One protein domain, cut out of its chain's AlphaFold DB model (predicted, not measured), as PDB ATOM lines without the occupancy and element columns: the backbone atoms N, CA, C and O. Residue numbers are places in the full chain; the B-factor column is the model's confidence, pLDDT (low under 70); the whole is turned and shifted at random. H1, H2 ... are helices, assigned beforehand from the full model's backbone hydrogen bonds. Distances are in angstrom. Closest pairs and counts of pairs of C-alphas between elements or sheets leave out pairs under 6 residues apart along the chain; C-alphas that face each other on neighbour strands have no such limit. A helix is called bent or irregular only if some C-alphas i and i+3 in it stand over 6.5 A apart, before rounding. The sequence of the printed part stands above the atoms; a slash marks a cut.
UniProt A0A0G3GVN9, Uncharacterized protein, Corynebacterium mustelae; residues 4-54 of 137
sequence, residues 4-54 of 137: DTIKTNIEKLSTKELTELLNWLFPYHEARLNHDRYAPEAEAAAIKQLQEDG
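Overview. This is residues 4 to 54 of the 137 residues of an uncharacterized protein of Corynebacterium mustelae (UniProt A0A0G3GVN9). One long helix, H2, bent partway, makes the length of this model, and the short helix H1 makes a corner with it near its first residues. The rest of H2 sticks out with no other part beside it: residues 22 to 54 stand free, of which 22 to 52 belong to H2. The printed part has 51 residues with two named helices, H1 then H2, and no named strand; the class is all helix. It is an extended rod, with a radius of gyration of the C-alphas of 19.0 A and spans of 57 by 22 by 12 A.

Arrangement. H2, residues 15 to 52, was assigned as one helix by its hydrogen bonds but is bent, with C-alphas 37 and 40 standing 7.1 A apart. Its arms H2a, residues 15 to 37, and H2b, residues 40 to 52, stand at a shallow tilt of 34 degrees, only just short of steep. H2a has a kink of 28 degrees near residue 24 and is irregular, with C-alphas 24 and 27 6.52 A apart. H1, residues 4 to 11, is close to H2a but not clearly touching; their closest C-alphas, those of Ile 10 and Leu 18, are 7.4 A apart. H1 and H2a run opposite ways at a steep tilt of 58 degrees. H1 and H2b are apart. Every O i to N i+4 pair is within hydrogen-bond range in H1 and H2b, and 17 of 19 are in H2a.

Along the chain. H2a measures 31.3 A from C-alpha 15 at (169.425, 237.282, 143.002) to C-alpha 37. H2b measures 18.1 A and ends with C-alpha 52 at (207.113, 248.610, 179.930). H1 measures 10.5 A and begins with C-alpha 4 at (166.267, 255.680, 150.333).

Size, cuts and confidence. The two C-alphas farthest apart, those of Ser 14 and Gly 54, are 57.5 A apart. The printed part has no cut, and the link from H1 to H2, 3 residues, is tight. The mean pLDDT of the printed part is 88.5, and no printed residue is under 70.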
ATOM      1  N   ASP A   4     167.376 256.226 151.114       91.69
ATOM      2  CA  ASP A   4     166.267 255.680 150.333       91.69
ATOM      3  C   ASP A   4     166.670 255.370 148.888       91.69
ATOM      4  O   ASP A   4     166.241 254.369 148.324       91.69
ATOM      5  N   THR A   5     167.587 256.151 148.310       91.69
ATOM      6  CA  THR A   5     168.136 255.866 146.975       91.69
ATOM      7  C   THR A   5     168.969 254.584 146.984       91.69
ATOM      8  O   THR A   5     168.906 253.797 146.040       91.69
ATOM      9  N   ILE A   6     169.718 254.336 148.063       90.88
ATOM     10  CA  ILE A   6     170.488 253.098 148.234       90.88
ATOM     11  C   ILE A   6     169.537 251.899 148.338       90.88
ATOM     12  O   ILE A   6     169.728 250.916 147.623       90.88
ATOM     13  N   LYS A   7     168.479 252.000 149.152       90.94
ATOM     14  CA  LYS A   7     167.467 250.937 149.295       90.94
ATOM     15  C   LYS A   7     166.802 250.595 147.966       90.94
ATOM     16  O   LYS A   7     166.831 249.439 147.560       90.94
ATOM     17  N   THR A   8     166.296 251.597 147.249       93.31
ATOM     18  CA  THR A   8     165.640 251.392 145.949       93.31
ATOM     19  C   THR A   8     166.571 250.752 144.917       93.31
ATOM     20  O   THR A   8     166.109 250.029 144.036       93.31
ATOM     21  N   ASN A   9     167.879 251.002 144.988       92.31
ATOM     22  CA  ASN A   9     168.841 250.366 144.090       92.31
ATOM     23  C   ASN A   9     169.125 248.910 144.480       92.31
ATOM     24  O   ASN A   9     169.230 248.073 143.591       92.31
ATOM     25  N   ILE A  10     169.190 248.599 145.779       91.56
ATOM     26  CA  ILE A  10     169.352 247.222 146.274       91.56
ATOM     27  C   ILE A  10     168.125 246.369 145.923       91.56
ATOM     28  O   ILE A  10     168.277 245.237 145.476       91.56
ATOM     29  N   GLU A  11     166.915 246.916 146.056       93.75
ATOM     30  CA  GLU A  11     165.657 246.222 145.728       93.75
ATOM     31  C   GLU A  11     165.535 245.836 144.248       93.75
ATOM     32  O   GLU A  11     164.799 244.913 143.905       93.75
ATOM     33  N   LYS A  12     166.252 246.534 143.361       95.62
ATOM     34  CA  LYS A  12     166.252 246.264 141.915       95.62
ATOM     35  C   LYS A  12     167.246 245.181 141.498       95.62
ATOM     36  O   LYS A  12     167.225 244.786 140.334       95.62
ATOM     37  N   LEU A  13     168.121 244.734 142.399       96.25
ATOM     38  CA  LEU A  13     169.130 243.730 142.079       96.25
ATOM     39  C   LEU A  13     168.479 242.368 141.838       96.25
ATOM     40  O   LEU A  13     167.609 241.923 142.589       96.25
ATOM     41  N   SER A  14     168.950 241.663 140.814       96.56
ATOM     42  CA  SER A  14     168.656 240.241 140.663       96.56
ATOM     43  C   SER A  14     169.288 239.430 141.798       96.56
ATOM     44  O   SER A  14     170.240 239.864 142.446       96.56
ATOM     45  N   THR A  15     168.833 238.191 142.004       93.31
ATOM     46  CA  THR A  15     169.425 237.282 143.002       93.31
ATOM     47  C   THR A  15     170.936 237.113 142.817       93.31
ATOM     48  O   THR A  15     171.670 237.031 143.801       93.31
ATOM     49  N   LYS A  16     171.418 237.091 141.567       95.38
ATOM     50  CA  LYS A  16     172.847 236.959 141.259       95.38
ATOM     51  C   LYS A  16     173.625 238.209 141.678       95.38
ATOM     52  O   LYS A  16     174.614 238.087 142.390       95.38
ATOM     53  N   GLU A  17     173.153 239.390 141.294       94.62
ATOM     54  CA  GLU A  17     173.801 240.664 141.642       94.62
ATOM     55  C   GLU A  17     173.739 240.938 143.148       94.62
ATOM     56  O   GLU A  17     174.699 241.431 143.734       94.62
ATOM     57  N   LEU A  18     172.643 240.550 143.805       93.94
ATOM     58  CA  LEU A  18     172.532 240.599 145.258       93.94
ATOM     59  C   LEU A  18     173.552 239.666 145.925       93.94
ATOM     60  O   LEU A  18     174.174 240.045 146.912       93.94
ATOM     61  N   THR A  19     173.768 238.468 145.373       94.06
ATOM     62  CA  THR A  19     174.790 237.531 145.873       94.06
ATOM     63  C   THR A  19     176.199 238.105 145.715       94.06
ATOM     64  O   THR A  19     177.007 238.006 146.633       94.06
ATOM     65  N   GLU A  20     176.497 238.741 144.581       93.38
ATOM     66  CA  GLU A  20     177.778 239.416 144.342       93.38
ATOM     67  C   GLU A  20     177.993 240.593 145.308       93.38
ATOM     68  O   GLU A  20     179.062 240.701 145.912       93.38
ATOM     69  N   LEU A  21     176.962 241.419 145.531       92.81
ATOM     70  CA  LEU A  21     176.992 242.511 146.507       92.81
ATOM     71  C   LEU A  21     177.248 241.993 147.928       92.81
ATOM     72  O   LEU A  21     178.081 242.546 148.645       92.81
ATOM     73  N   LEU A  22     176.549 240.931 148.336       92.06
ATOM     74  CA  LEU A  22     176.722 240.326 149.654       92.06
ATOM     75  C   LEU A  22     178.131 239.748 149.815       92.06
ATOM     76  O   LEU A  22     178.781 240.033 150.815       92.06
ATOM     77  N   ASN A  23     178.642 239.012 148.826       91.19
ATOM     78  CA  ASN A  23     180.000 238.461 148.860       91.19
ATOM     79  C   ASN A  23     181.084 239.543 148.939       91.19
ATOM     80  O   ASN A  23     182.132 239.311 149.535       91.19
ATOM     81  N   TRP A  24     180.844 240.720 148.363       88.38
ATOM     82  CA  TRP A  24     181.733 241.869 148.514       88.38
ATOM     83  C   TRP A  24     181.613 242.535 149.898       88.38
ATOM     84  O   TRP A  24     182.622 242.915 150.492       88.38
ATOM     85  N   LEU A  25     180.396 242.658 150.436       90.69
ATOM     86  CA  LEU A  25     180.134 243.348 151.703       90.69
ATOM     87  C   LEU A  25     180.522 242.514 152.934       90.69
ATOM     88  O   LEU A  25     181.012 243.071 153.917       90.69
ATOM     89  N   PHE A  26     180.308 241.196 152.899       87.12
ATOM     90  CA  PHE A  26     180.532 240.304 154.042       87.12
ATOM     91  C   PHE A  26     181.960 240.382 154.602       87.12
ATOM     92  O   PHE A  26     182.081 240.611 155.804       87.12
ATOM     93  N   PRO A  27     183.033 240.292 153.789       88.50
ATOM     94  CA  PRO A  27     184.402 240.420 154.285       88.50
ATOM     95  C   PRO A  27     184.685 241.780 154.926       88.50
ATOM     96  O   PRO A  27     185.378 241.854 155.934       88.50
ATOM     97  N   TYR A  28     184.131 242.865 154.372       79.81
ATOM     98  CA  TYR A  28     184.283 244.203 154.946       79.81
ATOM     99  C   TYR A  28     183.585 244.312 156.305       79.81
ATOM    100  O   TYR A  28     184.150 244.838 157.262       79.81
ATOM    101  N   HIS A  29     182.366 243.780 156.405       81.31
ATOM    102  CA  HIS A  29     181.612 243.756 157.652       81.31
ATOM    103  C   HIS A  29     182.287 242.872 158.709       81.31
ATOM    104  O   HIS A  29     182.406 243.280 159.859       81.31
ATOM    105  N   GLU A  30     182.779 241.695 158.326       82.19
ATOM    106  CA  GLU A  30     183.516 240.794 159.210       82.19
ATOM    107  C   GLU A  30     184.828 241.422 159.690       82.19
ATOM    108  O   GLU A  30     185.100 241.426 160.888       82.19
ATOM    109  N   ALA A  31     185.613 242.022 158.790       78.94
ATOM    110  CA  ALA A  31     186.838 242.728 159.152       78.94
ATOM    111  C   ALA A  31     186.560 243.890 160.112       78.94
ATOM    112  O   ALA A  31     187.277 244.050 161.096       78.94
ATOM    113  N   ARG A  32     185.496 244.666 159.867       76.75
ATOM    114  CA  ARG A  32     185.073 245.742 160.766       76.75
ATOM    115  C   ARG A  32     184.648 245.202 162.133       76.75
ATOM    116  O   ARG A  32     185.116 245.711 163.138       76.75
ATOM    117  N   LEU A  33     183.809 244.166 162.189       73.31
ATOM    118  CA  LEU A  33     183.387 243.560 163.456       73.31
ATOM    119  C   LEU A  33     184.564 242.970 164.237       73.31
ATOM    120  O   LEU A  33     184.615 243.094 165.457       73.31
ATOM    121  N   ASN A  34     185.502 242.326 163.544       73.31
ATOM    122  CA  ASN A  34     186.709 241.785 164.155       73.31
ATOM    123  C   ASN A  34     187.621 242.907 164.658       73.31
ATOM    124  O   ASN A  34     188.142 242.803 165.763       73.31
ATOM    125  N   HIS A  35     187.776 243.993 163.900       70.12
ATOM    126  CA  HIS A  35     188.486 245.181 164.362       70.12
ATOM    127  C   HIS A  35     187.813 245.761 165.612       70.12
ATOM    128  O   HIS A  35     188.455 245.875 166.646       70.12
ATOM    129  N   ASP A  36     186.509 246.030 165.572       74.00
ATOM    130  CA  ASP A  36     185.762 246.591 166.704       74.00
ATOM    131  C   ASP A  36     185.822 245.681 167.950       74.00
ATOM    132  O   ASP A  36     185.802 246.168 169.078       74.00
ATOM    133  N   ARG A  37     185.927 244.356 167.763       72.31
ATOM    134  CA  ARG A  37     186.020 243.379 168.857       72.31
ATOM    135  C   ARG A  37     187.430 243.222 169.430       72.31
ATOM    136  O   ARG A  37     187.558 243.111 170.643       72.31
ATOM    137  N   TYR A  38     188.458 243.142 168.588       72.44
ATOM    138  CA  TYR A  38     189.813 242.750 169.008       72.44
ATOM    139  C   TYR A  38     190.818 243.906 169.015       72.44
ATOM    140  O   TYR A  38     191.853 243.795 169.673       72.44
ATOM    141  N   ALA A  39     190.545 245.012 168.314       82.00
ATOM    142  CA  ALA A  39     191.441 246.167 168.301       82.00
ATOM    143  C   ALA A  39     191.664 246.749 169.705       82.00
ATOM    144  O   ALA A  39     192.826 246.952 170.038       82.00
ATOM    145  N   PRO A  40     190.647 246.917 170.580       85.75
ATOM    146  CA  PRO A  40     190.879 247.478 171.914       85.75
ATOM    147  C   PRO A  40     191.855 246.653 172.766       85.75
ATOM    148  O   PRO A  40     192.693 247.213 173.471       85.75
ATOM    149  N   GLU A  41     191.785 245.322 172.678       87.81
ATOM    150  CA  GLU A  41     192.696 244.421 173.389       87.81
ATOM    151  C   GLU A  41     194.113 244.480 172.812       87.81
ATOM    152  O   GLU A  41     195.080 244.646 173.557       87.81
ATOM    153  N   ALA A  42     194.239 244.389 171.485       87.00
ATOM    154  CA  ALA A  42     195.530 244.445 170.808       87.00
ATOM    155  C   ALA A  42     196.226 245.803 171.005       87.00
ATOM    156  O   ALA A  42     197.434 245.850 171.239       87.00
ATOM    157  N   GLU A  43     195.471 246.902 170.958       90.06
ATOM    158  CA  GLU A  43     195.958 248.255 171.230       90.06
ATOM    159  C   GLU A  43     196.420 248.393 172.681       90.06
ATOM    160  O   GLU A  43     197.538 248.849 172.917       90.06
ATOM    161  N   ALA A  44     195.613 247.951 173.651       92.50
ATOM    162  CA  ALA A  44     195.986 247.994 175.063       92.50
ATOM    163  C   ALA A  44     197.259 247.182 175.346       92.50
ATOM    164  O   ALA A  44     198.156 247.663 176.040       92.50
ATOM    165  N   ALA A  45     197.377 245.984 174.764       92.00
ATOM    166  CA  ALA A  45     198.562 245.140 174.894       92.00
ATOM    167  C   ALA A  45     199.806 245.785 174.261       92.00
ATOM    168  O   ALA A  45     200.878 245.786 174.868       92.00
ATOM    169  N   ALA A  46     199.667 246.379 173.072       93.06
ATOM    170  CA  ALA A  46     200.763 247.070 172.401       93.06
ATOM    171  C   ALA A  46     201.232 248.305 173.187       93.06
ATOM    172  O   ALA A  46     202.434 248.485 173.379       93.06
ATOM    173  N   ILE A  47     200.303 249.132 173.680       94.12
ATOM    174  CA  ILE A  47     200.622 250.302 174.510       94.12
ATOM    175  C   ILE A  47     201.307 249.874 175.806       94.12
ATOM    176  O   ILE A  47     202.342 250.444 176.147       94.12
ATOM    177  N   LYS A  48     200.792 248.841 176.482       93.31
ATOM    178  CA  LYS A  48     201.403 248.298 177.699       93.31
ATOM    179  C   LYS A  48     202.849 247.866 177.461       93.31
ATOM    180  O   LYS A  48     203.729 248.297 178.196       93.31
ATOM    181  N   GLN A  49     203.110 247.091 176.407       94.00
ATOM    182  CA  GLN A  49     204.472 246.659 176.083       94.00
ATOM    183  C   GLN A  49     205.396 247.852 175.799       94.00
ATOM    184  O   GLN A  49     206.537 247.876 176.246       94.00
ATOM    185  N   LEU A  50     204.917 248.861 175.068       94.94
ATOM    186  CA  LEU A  50     205.706 250.057 174.771       94.94
ATOM    187  C   LEU A  50     206.004 250.898 176.023       94.94
ATOM    188  O   LEU A  50     207.079 251.491 176.106       94.94
ATOM    189  N   GLN A  51     205.082 250.946 176.984       92.88
ATOM    190  CA  GLN A  51     205.284 251.590 178.284       92.88
ATOM    191  C   GLN A  51     206.290 250.816 179.148       92.88
ATOM    192  O   GLN A  51     207.214 251.414 179.693       92.88
ATOM    193  N   GLU A  52     206.171 249.487 179.214       92.69
ATOM    194  CA  GLU A  52     207.113 248.610 179.930       92.69
ATOM    195  C   GLU A  52     208.531 248.671 179.335       92.69
ATOM    196  O   GLU A  52     209.518 248.654 180.069       92.69
ATOM    197  N   ASP A  53     208.638 248.830 178.014       95.25
ATOM    198  CA  ASP A  53     209.898 249.070 177.302       95.25
ATOM    199  C   ASP A  53     210.479 250.484 177.551       95.25
ATOM    200  O   ASP A  53     211.557 250.801 177.040       95.25
ATOM    201  N   GLY A  54     209.759 251.366 178.254       93.12
ATOM    202  CA  GLY A  54     210.137 252.767 178.472       93.12
ATOM    203  C   GLY A  54     210.092 253.634 177.208       93.12
ATOM    204  O   GLY A  54     210.691 254.706 177.172       93.12
TER     205      GLY A  54